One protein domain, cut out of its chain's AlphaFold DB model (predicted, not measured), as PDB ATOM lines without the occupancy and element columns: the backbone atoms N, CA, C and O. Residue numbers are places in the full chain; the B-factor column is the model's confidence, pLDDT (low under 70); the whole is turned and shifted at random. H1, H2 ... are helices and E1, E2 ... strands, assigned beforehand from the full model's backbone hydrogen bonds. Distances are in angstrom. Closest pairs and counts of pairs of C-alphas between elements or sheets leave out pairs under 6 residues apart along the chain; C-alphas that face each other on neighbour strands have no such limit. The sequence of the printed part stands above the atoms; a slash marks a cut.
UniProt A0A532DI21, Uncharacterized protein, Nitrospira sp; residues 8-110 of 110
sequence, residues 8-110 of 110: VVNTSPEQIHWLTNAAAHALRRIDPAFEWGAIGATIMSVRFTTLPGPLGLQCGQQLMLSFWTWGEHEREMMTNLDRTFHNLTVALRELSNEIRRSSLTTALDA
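This is residues 8 to 110 of the 110 residues of an uncharacterized protein of Nitrospira sp (UniProt A0A532DI21). What shape do the atoms make? A narrow two-stranded ribbon, E1 and E2, has the first part of helix H2 packed on it, while the long helix H4 folds back after E2 and crosses the second part of H2 at a steep angle; residues 100 to 110, the last turns of H4 and the chain's end, stick out. The short helices H1 and H3 sit at one end of the ribbon. What is it made of, and how large is it? The printed part has 103 residues with four named helices and two named strands, in the order H1 H2 E1 H3 E2 H4; the sheet, order E1 - E2, is antiparallel, and the class is mixed, helices and strands. The whole is loose, with a radius of gyration of the C-alphas of 16.8 A, and only just elongated, spanning 52 by 33 by 18 A.

Which strands are neighbours? E1, residues 40 to 47, and E2, residues 59 to 66, are antiparallel, with 153 degrees between their directions. N 42 and O 64 are within hydrogen-bond range at 2.9 A, as are N 64 and O 42 at 2.8 A. Which helix comes near the sheet, and where? H2, residues 13 to 30, comes within 10 A of the strands with its residues 13 to 24; the closest C-alphas of H2 and E2 are those of Ile 16 and Gln 62, 6.7 A apart. How does the longest helix stand? H4, residues 74 to 108, touches H2 with residues 87 to 95 alone, against residues 22 to 30 of H2, at a steep tilt of 53 degrees, opposite ways; the closest C-alphas are those of Ala 26 and Ala 91, 5.3 A apart. In H2 and H4 every O i to N i+4 pair is within hydrogen-bond range. Where are the short helices? H1, residues 8 to 11, and H3, residues 55 to 58, each too short for such a pair, are close but not clearly touching, with the C-alphas of Thr 11 and Leu 57 closest at 7.2 A. H1 and H4 are apart, and so are H3 and H4.

How long are the strands? E1 measures 22.2 A from first to last C-alpha, beginning at C-alpha 40 (-16.908, 40.053, 46.065), and E2 measures 22.5 A. How long are the helices? H4 measures 51.3 A, from C-alpha 74 at (-28.753, 29.202, 62.595) to C-alpha 108 at (13.145, 23.042, 33.562). H2 measures 26.1 A, H1 5.5 A and H3 5.1 A.

How far does it reach? The two C-alphas farthest apart are those of His 73 and Ala 110, 56.2 A. Is it continuous, and are any links long? The printed part has no cut; the links H1 to H2 and H3 to E2 are tight, the other three are short, and no link is long. Where is confidence low? The mean pLDDT of the printed part is 87.7, with residues 34 to 38 and 105 to 110 under 70.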
ATOM      1  N   VAL A   8       7.529  39.352  45.757       93.44
ATOM      2  CA  VAL A   8       7.853  40.129  44.550       93.44
ATOM      3  C   VAL A   8       6.772  39.954  43.486       93.44
ATOM      4  O   VAL A   8       6.398  40.906  42.815       93.44
ATOM      5  N   VAL A   9       6.182  38.764  43.377       94.19
ATOM      6  CA  VAL A   9       5.118  38.499  42.395       94.19
ATOM      7  C   VAL A   9       3.887  39.374  42.651       94.19
ATOM      8  O   VAL A   9       3.214  39.797  41.714       94.19
ATOM      9  N   ASN A  10       3.623  39.727  43.912       94.75
ATOM     10  CA  ASN A  10       2.501  40.591  44.282       94.75
ATOM     11  C   ASN A  10       2.696  42.062  43.871       94.75
ATOM     12  O   ASN A  10       1.760  42.847  44.010       94.75
ATOM     13  N   THR A  11       3.877  42.464  43.383       93.75
ATOM     14  CA  THR A  11       4.098  43.814  42.834       93.75
ATOM     15  C   THR A  11       3.701  43.921  41.360       93.75
ATOM     16  O   THR A  11       3.712  45.024  40.822       93.75
ATOM     17  N   SER A  12       3.343  42.809  40.703       94.31
ATOM     18  CA  SER A  12       2.767  42.804  39.353       94.31
ATOM     19  C   SER A  12       1.238  42.846  39.434       94.31
ATOM     20  O   SER A  12       0.619  41.882  39.906       94.31
ATOM     21  N   PRO A  13       0.593  43.925  38.950       92.81
ATOM     22  CA  PRO A  13      -0.861  43.989  38.882       92.81
ATOM     23  C   PRO A  13      -1.458  42.860  38.045       92.81
ATOM     24  O   PRO A  13      -2.508  42.325  38.392       92.81
ATOM     25  N   GLU A  14      -0.787  42.458  36.966       94.94
ATOM     26  CA  GLU A  14      -1.242  41.405  36.058       94.94
ATOM     27  C   GLU A  14      -1.392  40.069  36.790       94.94
ATOM     28  O   GLU A  14      -2.395  39.376  36.612       94.94
ATOM     29  N   GLN A  15      -0.443  39.738  37.671       94.00
ATOM     30  CA  GLN A  15      -0.487  38.514  38.474       94.00
ATOM     31  C   GLN A  15      -1.661  38.520  39.455       94.00
ATOM     32  O   GLN A  15      -2.348  37.514  39.619       94.00
ATOM     33  N   ILE A  16      -1.964  39.662  40.073       93.38
ATOM     34  CA  ILE A  16      -3.077  39.767  41.026       93.38
ATOM     35  C   ILE A  16      -4.439  39.755  40.318       93.38
ATOM     36  O   ILE A  16      -5.390  39.139  40.813       93.38
ATOM     37  N   HIS A  17      -4.538  40.340  39.122       92.75
ATOM     38  CA  HIS A  17      -5.728  40.202  38.278       92.75
ATOM     39  C   HIS A  17      -5.919  38.755  37.813       92.75
ATOM     40  O   HIS A  17      -7.031  38.228  37.892       92.75
ATOM     41  N   TRP A  18      -4.843  38.082  37.391       94.19
ATOM     42  CA  TRP A  18      -4.891  36.661  37.050       94.19
ATOM     43  C   TRP A  18      -5.363  35.824  38.241       94.19
ATOM     44  O   TRP A  18      -6.299  35.042  38.094       94.19
ATOM     45  N   LEU A  19      -4.798  36.046  39.432       92.94
ATOM     46  CA  LEU A  19      -5.171  35.332  40.655       92.94
ATOM     47  C   LEU A  19      -6.655  35.513  40.990       92.94
ATOM     48  O   LEU A  19      -7.316  34.559  41.400       92.94
ATOM     49  N   THR A  20      -7.187  36.718  40.779       92.00
ATOM     50  CA  THR A  20      -8.609  37.031  40.983       92.00
ATOM     51  C   THR A  20      -9.503  36.198  40.064       92.00
ATOM     52  O   THR A  20     -10.420  35.524  40.536       92.00
ATOM     53  N   ASN A  21      -9.204  36.183  38.762       91.44
ATOM     54  CA  ASN A  21      -9.970  35.409  37.782       91.44
ATOM     55  C   ASN A  21      -9.827  33.900  38.010       91.44
ATOM     56  O   ASN A  21     -10.811  33.164  37.960       91.44
ATOM     57  N   ALA A  22      -8.614  33.436  38.310       92.69
ATOM     58  CA  ALA A  22      -8.339  32.034  38.581       92.69
ATOM     59  C   ALA A  22      -9.096  31.544  39.828       92.69
ATOM     60  O   ALA A  22      -9.689  30.466  39.797       92.69
ATOM     61  N   ALA A  23      -9.159  32.356  40.893       90.88
ATOM     62  CA  ALA A  23      -9.964  32.075  42.084       90.88
ATOM     63  C   ALA A  23     -11.459  31.977  41.763       90.88
ATOM     64  O   ALA A  23     -12.100  31.005  42.163       90.88
ATOM     65  N   ALA A  24     -11.999  32.928  40.996       88.81
ATOM     66  CA  ALA A  24     -13.399  32.903  40.577       88.81
ATOM     67  C   ALA A  24     -13.732  31.642  39.756       88.81
ATOM     68  O   ALA A  24     -14.723  30.961  40.027       88.81
ATOM     69  N   HIS A  25     -12.876  31.280  38.796       89.62
ATOM     70  CA  HIS A  25     -13.058  30.075  37.989       89.62
ATOM     71  C   HIS A  25     -12.952  28.790  38.814       89.62
ATOM     72  O   HIS A  25     -13.798  27.908  38.666       89.62
ATOM     73  N   ALA A  26     -11.953  28.676  39.694       91.31
ATOM     74  CA  ALA A  26     -11.786  27.505  40.552       91.31
ATOM     75  C   ALA A  26     -13.017  27.286  41.447       91.31
ATOM     76  O   ALA A  26     -13.540  26.174  41.512       91.31
ATOM     77  N   LEU A  27     -13.537  28.358  42.052       88.75
ATOM     78  CA  LEU A  27     -14.740  28.305  42.883       88.75
ATOM     79  C   LEU A  27     -15.977  27.885  42.087       88.75
ATOM     80  O   LEU A  27     -16.698  26.989  42.521       88.75
ATOM     81  N   ARG A  28     -16.178  28.445  40.885       87.25
ATOM     82  CA  ARG A  28     -17.304  28.072  40.011       87.25
ATOM     83  C   ARG A  28     -17.275  26.596  39.599       87.25
ATOM     84  O   ARG A  28     -18.337  26.015  39.403       87.25
ATOM     85  N   ARG A  29     -16.091  25.986  39.451       89.69
ATOM     86  CA  ARG A  29     -15.971  24.547  39.144       89.69
ATOM     87  C   ARG A  29     -16.347  23.663  40.328       89.69
ATOM     88  O   ARG A  29     -17.006  22.652  40.122       89.69
ATOM     89  N   ILE A  30     -15.881  24.016  41.527       90.19
ATOM     90  CA  ILE A  30     -16.121  23.233  42.749       90.19
ATOM     91  C   ILE A  30     -17.602  23.256  43.093       90.19
ATOM     92  O   ILE A  30     -18.182  22.230  43.438       90.19
ATOM     93  N   ASP A  31     -18.211  24.431  42.978       87.06
ATOM     94  CA  ASP A  31     -19.588  24.622  43.371       87.06
ATOM     95  C   ASP A  31     -20.312  25.548  42.386       87.06
ATOM     96  O   ASP A  31     -20.365  26.768  42.562       87.06
ATOM     97  N   PRO A  32     -20.887  24.978  41.314       81.06
ATOM     98  CA  PRO A  32     -21.638  25.752  40.336       81.06
ATOM     99  C   PRO A  32     -22.861  26.443  40.945       81.06
ATOM    100  O   PRO A  32     -23.229  27.526  40.503       81.06
ATOM    101  N   ALA A  33     -23.464  25.847  41.978       74.19
ATOM    102  CA  ALA A  33     -24.634  26.381  42.672       74.19
ATOM    103  C   ALA A  33     -24.275  27.442  43.730       74.19
ATOM    104  O   ALA A  33     -25.160  27.970  44.403       74.19
ATOM    105  N   PHE A  34     -22.994  27.797  43.860       66.50
ATOM    106  CA  PHE A  34     -22.488  28.804  44.795       66.50
ATOM    107  C   PHE A  34     -22.849  30.250  44.414       66.50
ATOM    108  O   PHE A  34     -22.290  31.189  44.970       66.50
ATOM    109  N   GLU A  35     -23.798  30.450  43.494       55.75
ATOM    110  CA  GLU A  35     -24.317  31.765  43.070       55.75
ATOM    111  C   GLU A  35     -24.797  32.641  44.227       55.75
ATOM    112  O   GLU A  35     -24.869  33.859  44.105       55.75
ATOM    113  N   TRP A  36     -25.073  32.028  45.370       55.34
ATOM    114  CA  TRP A  36     -25.613  32.712  46.523       55.34
ATOM    115  C   TRP A  36     -24.535  33.118  47.541       55.34
ATOM    116  O   TRP A  36     -24.718  34.090  48.273       55.34
ATOM    117  N   GLY A  37     -23.379  32.442  47.556       62.47
ATOM    118  CA  GLY A  37     -22.228  32.797  48.388       62.47
ATOM    119  C   GLY A  37     -21.489  33.973  47.772       62.47
ATOM    120  O   GLY A  37     -20.418  33.774  47.226       62.47
ATOM    121  N   ALA A  38     -22.087  35.166  47.752       60.03
ATOM    122  CA  ALA A  38     -21.634  36.291  46.930       60.03
ATOM    123  C   ALA A  38     -20.129  36.593  47.092       60.03
ATOM    124  O   ALA A  38     -19.736  37.241  48.058       60.03
ATOM    125  N   ILE A  39     -19.295  36.145  46.141       72.00
ATOM    126  CA  ILE A  39     -17.847  36.387  46.140       72.00
ATOM    127  C   ILE A  39     -17.584  37.772  45.550       72.00
ATOM    128  O   ILE A  39     -17.449  37.945  44.339       72.00
ATOM    129  N   GLY A  40     -17.511  38.774  46.418       82.50
ATOM    130  CA  GLY A  40     -16.908  40.053  46.065       82.50
ATOM    131  C   GLY A  40     -15.390  39.898  46.047       82.50
ATOM    132  O   GLY A  40     -14.817  39.383  47.002       82.50
ATOM    133  N   ALA A  41     -14.724  40.348  44.990       88.44
ATOM    134  CA  ALA A  41     -13.270  40.432  44.959       88.44
ATOM    135  C   ALA A  41     -12.840  41.893  45.083       88.44
ATOM    136  O   ALA A  41     -13.351  42.771  44.391       88.44
ATOM    137  N   THR A  42     -11.891  42.168  45.969       92.69
ATOM    138  CA  THR A  42     -11.260  43.482  46.082       92.69
ATOM    139  C   THR A  42      -9.757  43.315  45.996       92.69
ATOM    140  O   THR A  42      -9.159  42.569  46.774       92.69
ATOM    141  N   ILE A  43      -9.145  44.034  45.059       94.75
ATOM    142  CA  ILE A  43      -7.695  44.158  44.973       94.75
ATOM    143  C   ILE A  43      -7.288  45.321  45.873       94.75
ATOM    144  O   ILE A  43      -7.676  46.465  45.641       94.75
ATOM    145  N   MET A  44      -6.534  45.026  46.928       95.06
ATOM    146  CA  MET A  44      -6.068  46.027  47.885       95.06
ATOM    147  C   MET A  44      -4.593  46.323  47.664       95.06
ATOM    148  O   MET A  44      -3.787  45.396  47.614       95.06
ATOM    149  N   SER A  45      -4.229  47.604  47.610       94.81
ATOM    150  CA  SER A  45      -2.826  48.021  47.639       94.81
ATOM    151  C   SER A  45      -2.216  47.743  49.012       94.81
ATOM    152  O   SER A  45      -2.803  48.075  50.043       94.81
ATOM    153  N   VAL A  46      -1.028  47.142  49.026       94.75
ATOM    154  CA  VAL A  46      -0.293  46.772  50.240       94.75
ATOM    155  C   VAL A  46       1.170  47.140  50.077       94.75
ATOM    156  O   VAL A  46       1.731  47.066  48.985       94.75
ATOM    157  N   ARG A  47       1.806  47.515  51.186       95.06
ATOM    158  CA  ARG A  47       3.251  47.692  51.251       95.06
ATOM    159  C   ARG A  47       3.905  46.483  51.922       95.06
ATOM    160  O   ARG A  47       3.700  46.248  53.110       95.06
ATOM    161  N   PHE A  48       4.733  45.759  51.179       94.44
ATOM    162  CA  PHE A  48       5.527  44.625  51.645       94.44
ATOM    163  C   PHE A  48       6.883  45.112  52.168       94.44
ATOM    164  O   PHE A  48       7.874  45.171  51.444       94.44
ATOM    165  N   THR A  49       6.934  45.493  53.444       94.06
ATOM    166  CA  THR A  49       8.109  46.135  54.070       94.06
ATOM    167  C   THR A  49       9.349  45.247  54.171       94.06
ATOM    168  O   THR A  49      10.440  45.756  54.411       94.06
ATOM    169  N   THR A  50       9.198  43.937  53.979       92.44
ATOM    170  CA  THR A  50      10.301  42.971  53.956       92.44
ATOM    171  C   THR A  50      10.987  42.872  52.591       92.44
ATOM    172  O   THR A  50      12.040  42.246  52.505       92.44
ATOM    173  N   LEU A  51      10.419  43.459  51.526       93.12
ATOM    174  CA  LEU A  51      11.082  43.530  50.222       93.12
ATOM    175  C   LEU A  51      12.216  44.573  50.250       93.12
ATOM    176  O   LEU A  51      12.012  45.690  50.742       93.12
ATOM    177  N   PRO A  52      13.411  44.250  49.726       91.88
ATOM    178  CA  PRO A  52      14.516  45.200  49.661       91.88
ATOM    179  C   PRO A  52      14.259  46.291  48.607       91.88
ATOM    180  O   PRO A  52      13.504  46.098  47.658       91.88
ATOM    181  N   GLY A  53      14.942  47.431  48.744       91.44
ATOM    182  CA  GLY A  53      14.928  48.507  47.748       91.44
ATOM    183  C   GLY A  53      14.016  49.697  48.087       91.44
ATOM    184  O   GLY A  53      13.528  49.816  49.213       91.44
ATOM    185  N   PRO A  54      13.840  50.638  47.139       92.00
ATOM    186  CA  PRO A  54      13.040  51.844  47.340       92.00
ATOM    187  C   PRO A  54      11.548  51.533  47.512       92.00
ATOM    188  O   PRO A  54      11.057  50.497  47.071       92.00
ATOM    189  N   LEU A  55      10.805  52.486  48.092       88.81
ATOM    190  CA  LEU A  55       9.373  52.354  48.406       88.81
ATOM    191  C   LEU A  55       8.526  51.833  47.238       88.81
ATOM    192  O   LEU A  55       7.642  51.014  47.458       88.81
ATOM    193  N   GLY A  56       8.818  52.269  46.009       87.75
ATOM    194  CA  GLY A  56       8.089  51.832  44.816       87.75
ATOM    195  C   GLY A  56       8.150  50.320  44.571       87.75
ATOM    196  O   GLY A  56       7.165  49.761  44.109       87.75
ATOM    197  N   LEU A  57       9.250  49.652  44.945       90.06
ATOM    198  CA  LEU A  57       9.404  48.194  44.816       90.06
ATOM    199  C   LEU A  57       8.774  47.414  45.978       90.06
ATOM    200  O   LEU A  57       8.640  46.198  45.907       90.06
ATOM    201  N   GLN A  58       8.392  48.101  47.057       94.38
ATOM    202  CA  GLN A  58       7.680  47.499  48.187       94.38
ATOM    203  C   GLN A  58       6.160  47.580  48.018       94.38
ATOM    204  O   GLN A  58       5.429  46.950  48.780       94.38
ATOM    205  N   CYS A  59       5.667  48.378  47.071       95.38
ATOM    206  CA  CYS A  59       4.244  48.531  46.807       95.38
ATOM    207  C   CYS A  59       3.761  47.416  45.881       95.38
ATOM    208  O   CYS A  59       4.247  47.262  44.766       95.38
ATOM    209  N   GLY A  60       2.764  46.667  46.332       95.06
ATOM    210  CA  GLY A  60       2.084  45.681  45.514       95.06
ATOM    211  C   GLY A  60       0.616  45.589  45.881       95.06
ATOM    212  O   GLY A  60       0.032  46.529  46.429       95.06
ATOM    213  N   GLN A  61       0.007  44.458  45.559       96.44
ATOM    214  CA  GLN A  61      -1.415  44.239  45.747       96.44
ATOM    215  C   GLN A  61      -1.688  42.870  46.370       96.44
ATOM    216  O   GLN A  61      -0.887  41.946  46.281       96.44
ATOM    217  N   GLN A  62      -2.844  42.737  47.006       94.62
ATOM    218  CA  GLN A  62      -3.362  41.463  47.494       94.62
ATOM    219  C   GLN A  62      -4.828  41.316  47.113       94.62
ATOM    220  O   GLN A  62      -5.543  42.309  46.946       94.62
ATOM    221  N   LEU A  63      -5.291  40.074  47.062       93.56
ATOM    222  CA  LEU A  63      -6.690  39.755  46.848       93.56
ATOM    223  C   LEU A  63      -7.411  39.583  48.191       93.56
ATOM    224  O   LEU A  63      -6.996  38.819  49.071       93.56
ATOM    225  N   MET A  64      -8.533  40.275  48.335       92.94
ATOM    226  CA  MET A  64      -9.518  40.044  49.381       92.94
ATOM    227  C   MET A  64     -10.782  39.467  48.747       92.94
ATOM    228  O   MET A  64     -11.302  40.032  47.788       92.94
ATOM    229  N   LEU A  65     -11.255  38.341  49.285       88.75
ATOM    230  CA  LEU A  65     -12.533  37.747  48.913       88.75
ATOM    231  C   LEU A  65     -13.529  38.007  50.040       88.75
ATOM    232  O   LEU A  65     -13.293  37.615  51.182       88.75
ATOM    233  N   SER A  66     -14.618  38.676  49.696       88.00
ATOM    234  CA  SER A  66     -15.787  38.886  50.540       88.00
ATOM    235  C   SER A  66     -16.806  37.816  50.200       88.00
ATOM    236  O   SER A  66     -17.005  37.542  49.024       88.00
ATOM    237  N   PHE A  67     -17.452  37.230  51.198       86.25
ATOM    238  CA  PHE A  67     -18.526  36.262  51.006       86.25
ATOM    239  C   PHE A  67     -19.682  36.585  51.943       86.25
ATOM    240  O   PHE A  67     -19.501  37.218  52.984       86.25
ATOM    241  N   TRP A  68     -20.868  36.135  51.558       82.88
ATOM    242  CA  TRP A  68     -22.060  36.192  52.386       82.88
ATOM    243  C   TRP A  68     -22.602  34.779  52.584       82.88
ATOM    244  O   TRP A  68     -22.512  33.955  51.678       82.88
ATOM    245  N   THR A  69     -23.160  34.501  53.759       85.88
ATOM    246  CA  THR A  69     -23.775  33.212  54.103       85.88
ATOM    247  C   THR A  69     -25.133  33.468  54.737       85.88
ATOM    248  O   THR A  69     -25.264  34.344  55.591       85.88
ATOM    249  N   TRP A  70     -26.149  32.716  54.329       86.75
ATOM    250  CA  TRP A  70     -27.530  32.840  54.802       86.75
ATOM    251  C   TRP A  70     -28.076  31.462  55.180       86.75
ATOM    252  O   TRP A  70     -27.489  30.433  54.851       86.75
ATOM    253  N   GLY A  71     -29.205  31.455  55.872       89.38
ATOM    254  CA  GLY A  71     -30.006  30.278  56.189       89.38
ATOM    255  C   GLY A  71     -31.267  30.732  56.914       89.38
ATOM    256  O   GLY A  71     -31.255  31.786  57.551       89.38
ATOM    257  N   GLU A  72     -32.350  29.969  56.811       93.44
ATOM    258  CA  GLU A  72     -33.617  30.275  57.488       93.44
ATOM    259  C   GLU A  72     -33.483  30.164  59.012       93.44
ATOM    260  O   GLU A  72     -34.173  30.841  59.773       93.44
ATOM    261  N   HIS A  73     -32.543  29.334  59.461       96.69
ATOM    262  CA  HIS A  73     -32.179  29.172  60.859       96.69
ATOM    263  C   HIS A  73     -30.665  29.008  61.027       96.69
ATOM    264  O   HIS A  73     -29.942  28.637  60.099       96.69
ATOM    265  N   GLU A  74     -30.181  29.206  62.254       96.31
ATOM    266  CA  GLU A  74     -28.753  29.202  62.595       96.31
ATOM    267  C   GLU A  74     -28.005  27.973  62.059       96.31
ATOM    268  O   GLU A  74     -26.965  28.114  61.423       96.31
ATOM    269  N   ARG A  75     -28.564  26.767  62.229       96.31
ATOM    270  CA  ARG A  75     -27.938  25.527  61.736       96.31
ATOM    271  C   ARG A  75     -27.668  25.556  60.226       96.31
ATOM    272  O   ARG A  75     -26.644  25.044  59.782       96.31
ATOM    273  N   GLU A  76     -28.582  26.116  59.442       92.81
ATOM    274  CA  GLU A  76     -28.444  26.169  57.984       92.81
ATOM    275  C   GLU A  76     -27.411  27.225  57.595       92.81
ATOM    276  O   GLU A  76     -26.528  26.946  56.789       92.81
ATOM    277  N   MET A  77     -27.449  28.394  58.245       91.94
ATOM    278  CA  MET A  77     -26.448  29.444  58.060       91.94
ATOM    279  C   MET A  77     -25.033  28.924  58.344       91.94
ATOM    280  O   MET A  77     -24.143  29.098  57.512       91.94
ATOM    281  N   MET A  78     -24.842  28.203  59.453       94.38
ATOM    282  CA  MET A  78     -23.551  27.595  59.796       94.38
ATOM    283  C   MET A  78     -23.128  26.524  58.783       94.38
ATOM    284  O   MET A  78     -21.966  26.473  58.395       94.38
ATOM    285  N   THR A  79     -24.072  25.723  58.278       91.88
ATOM    286  CA  THR A  79     -23.793  24.734  57.220       91.88
ATOM    287  C   THR A  79     -23.323  25.415  55.927       91.88
ATOM    288  O   THR A  79     -22.370  24.962  55.289       91.88
ATOM    289  N   ASN A  80     -23.942  26.536  55.548       90.62
ATOM    290  CA  ASN A  80     -23.549  27.311  54.369       90.62
ATOM    291  C   ASN A  80     -22.203  28.031  54.566       90.62
ATOM    292  O   ASN A  80     -21.423  28.159  53.615       90.62
ATOM    293  N   LEU A  81     -21.888  28.445  55.795       91.00
ATOM    294  CA  LEU A  81     -20.581  28.991  56.161       91.00
ATOM    295  C   LEU A  81     -19.469  27.944  56.058       91.00
ATOM    296  O   LEU A  81     -18.445  28.203  55.421       91.00
ATOM    297  N   ASP A  82     -19.690  26.744  56.589       92.50
ATOM    298  CA  ASP A  82     -18.732  25.640  56.484       92.50
ATOM    299  C   ASP A  82     -18.490  25.250  55.024       92.50
ATOM    300  O   ASP A  82     -17.339  25.123  54.593       92.50
ATOM    301  N   ARG A  83     -19.560  25.147  54.224       90.88
ATOM    302  CA  ARG A  83     -19.470  24.928  52.772       90.88
ATOM    303  C   ARG A  83     -18.632  26.010  52.090       90.88
ATOM    304  O   ARG A  83     -17.777  25.692  51.266       90.88
ATOM    305  N   THR A  84     -18.825  27.275  52.463       89.62
ATOM    306  CA  THR A  84     -18.061  28.409  51.920       89.62
ATOM    307  C   THR A  84     -16.572  28.280  52.206       89.62
ATOM    308  O   THR A  84     -15.753  28.338  51.284       89.62
ATOM    309  N   PHE A  85     -16.200  28.053  53.465       91.19
ATOM    310  CA  PHE A  85     -14.793  27.904  53.835       91.19
ATOM    311  C   PHE A  85     -14.157  26.657  53.230       91.19
ATOM    312  O   PHE A  85     -12.992  26.705  52.819       91.19
ATOM    313  N   HIS A  86     -14.910  25.563  53.132       92.62
ATOM    314  CA  HIS A  86     -14.454  24.349  52.475       92.62
ATOM    315  C   HIS A  86     -14.121  24.614  51.002       92.62
ATOM    316  O   HIS A  86     -12.990  24.372  50.577       92.62
ATOM    317  N   ASN A  87     -15.057  25.198  50.249       91.31
ATOM    318  CA  ASN A  87     -14.880  25.500  48.830       91.31
ATOM    319  C   ASN A  87     -13.705  26.456  48.588       91.31
ATOM    320  O   ASN A  87     -12.869  26.198  47.722       91.31
ATOM    321  N   LEU A  88     -13.589  27.521  49.392       90.69
ATOM    322  CA  LEU A  88     -12.452  28.449  49.344       90.69
ATOM    323  C   LEU A  88     -11.125  27.736  49.601       90.69
ATOM    324  O   LEU A  88     -10.153  27.949  48.879       90.69
ATOM    325  N   THR A  89     -11.081  26.865  50.604       92.94
ATOM    326  CA  THR A  89      -9.865  26.122  50.944       92.94
ATOM    327  C   THR A  89      -9.443  25.193  49.811       92.94
ATOM    328  O   THR A  89      -8.261  25.155  49.461       92.94
ATOM    329  N   VAL A  90     -10.391  24.461  49.221       94.56
ATOM    330  CA  VAL A  90     -10.130  23.568  48.086       94.56
ATOM    331  C   VAL A  90      -9.643  24.376  46.880       94.56
ATOM    332  O   VAL A  90      -8.559  24.089  46.370       94.56
ATOM    333  N   ALA A  91     -10.352  25.444  46.499       92.69
ATOM    334  CA  ALA A  91      -9.995  26.300  45.365       92.69
ATOM    335  C   ALA A  91      -8.581  26.886  45.496       92.69
ATOM    336  O   ALA A  91      -7.757  26.774  44.588       92.69
ATOM    337  N   LEU A  92      -8.263  27.483  46.647       93.19
ATOM    338  CA  LEU A  92      -6.960  28.114  46.867       93.19
ATOM    339  C   LEU A  92      -5.826  27.090  46.951       93.19
ATOM    340  O   LEU A  92      -4.697  27.381  46.550       93.19
ATOM    341  N   ARG A  93      -6.107  25.876  47.438       95.25
ATOM    342  CA  ARG A  93      -5.132  24.781  47.433       95.25
ATOM    343  C   ARG A  93      -4.854  24.293  46.011       95.25
ATOM    344  O   ARG A  93      -3.686  24.088  45.680       95.25
ATOM    345  N   GLU A  94      -5.879  24.145  45.174       94.62
ATOM    346  CA  GLU A  94      -5.715  23.805  43.754       94.62
ATOM    347  C   GLU A  94      -4.856  24.841  43.026       94.62
ATOM    348  O   GLU A  94      -3.855  24.475  42.406       94.62
ATOM    349  N   LEU A  95      -5.172  26.128  43.187       94.00
ATOM    350  CA  LEU A  95      -4.407  27.218  42.581       94.00
ATOM    351  C   LEU A  95      -2.967  27.270  43.087       94.00
ATOM    352  O   LEU A  95      -2.036  27.428  42.301       94.00
ATOM    353  N   SER A  96      -2.748  27.073  44.390       94.56
ATOM    354  CA  SER A  96      -1.392  27.020  44.943       94.56
ATOM    355  C   SER A  96      -0.564  25.884  44.331       94.56
ATOM    356  O   SER A  96       0.636  26.054  44.096       94.56
ATOM    357  N   ASN A  97      -1.188  24.737  44.052       93.81
ATOM    358  CA  ASN A  97      -0.533  23.611  43.393       93.81
ATOM    359  C   ASN A  97      -0.295  23.871  41.899       93.81
ATOM    360  O   ASN A  97       0.726  23.445  41.366       93.81
ATOM    361  N   GLU A  98      -1.216  24.550  41.216       92.44
ATOM    362  CA  GLU A  98      -1.049  24.970  39.822       92.44
ATOM    363  C   GLU A  98       0.128  25.933  39.666       92.44
ATOM    364  O   GLU A  98       1.044  25.633  38.907       92.44
ATOM    365  N   ILE A  99       0.177  26.998  40.470       91.50
ATOM    366  CA  ILE A  99       1.284  27.964  40.475       91.50
ATOM    367  C   ILE A  99       2.620  27.244  40.691       91.50
ATOM    368  O   ILE A  99       3.567  27.463  39.943       91.50
ATOM    369  N   ARG A 100       2.686  26.321  41.664       89.00
ATOM    370  CA  ARG A 100       3.905  25.543  41.930       89.00
ATOM    371  C   ARG A 100       4.341  24.712  40.721       89.00
ATOM    372  O   ARG A 100       5.534  24.639  40.446       89.00
ATOM    373  N   ARG A 101       3.399  24.065  40.028       88.44
ATOM    374  CA  ARG A 101       3.699  23.258  38.835       88.44
ATOM    375  C   ARG A 101       4.191  24.130  37.684       88.44
ATOM    376  O   ARG A 101       5.202  23.788  37.088       88.44
ATOM    377  N   SER A 102       3.543  25.265  37.434       83.69
ATOM    378  CA  SER A 102       3.960  26.201  36.386       83.69
ATOM    379  C   SER A 102       5.368  26.747  36.633       83.69
ATOM    380  O   SER A 102       6.174  26.768  35.709       83.69
ATOM    381  N   SER A 103       5.709  27.095  37.881       76.56
ATOM    382  CA  SER A 103       7.068  27.533  38.236       76.56
ATOM    383  C   SER A 103       8.131  26.452  38.010       76.56
ATOM    384  O   SER A 103       9.250  26.776  37.626       76.56
ATOM    385  N   LEU A 104       7.798  25.176  38.239       70.94
ATOM    386  CA  LEU A 104       8.711  24.056  37.987       70.94
ATOM    387  C   LEU A 104       8.939  23.832  36.490       70.94
ATOM    388  O   LEU A 104      10.070  23.577  36.095       70.94
ATOM    389  N   THR A 105       7.900  23.960  35.661       66.94
ATOM    390  CA  THR A 105       8.035  23.859  34.201       66.94
ATOM    391  C   THR A 105       8.940  24.962  33.654       66.94
ATOM    392  O   THR A 105       9.892  24.666  32.945       66.94
ATOM    393  N   THR A 106       8.732  26.219  34.061       66.62
ATOM    394  CA  THR A 106       9.587  27.337  33.622       66.62
ATOM    395  C   THR A 106      11.048  27.177  34.056       66.62
ATOM    396  O   THR A 106      11.938  27.634  33.352       66.62
ATOM    397  N   ALA A 107      11.309  26.524  35.193       59.16
ATOM    398  CA  ALA A 107      12.667  26.257  35.669       59.16
ATOM    399  C   ALA A 107      13.358  25.073  34.963       59.16
ATOM    400  O   ALA A 107      14.577  24.979  35.017       59.16
ATOM    401  N   LEU A 108      12.600  24.157  34.349       61.09
ATOM    402  CA  LEU A 108      13.145  23.042  33.562       61.09
ATOM    403  C   LEU A 108      13.466  23.447  32.115       61.09
ATOM    404  O   LEU A 108      14.294  22.797  31.480       61.09
ATOM    405  N   ASP A 109      12.828  24.510  31.622       57.50
ATOM    406  CA  ASP A 109      13.007  25.048  30.268       57.50
ATOM    407  C   ASP A 109      14.056  26.186  30.183       57.50
ATOM    408  O   ASP A 109      14.287  26.718  29.094       57.50
ATOM    409  N   ALA A 110      14.669  26.579  31.310       53.66
ATOM    410  CA  ALA A 110      15.659  27.662  31.430       53.66
ATOM    411  C   ALA A 110      17.082  27.130  31.656       53.66
ATOM    412  O   ALA A 110      18.024  27.733  31.090       53.66
TER     413      ALA A 110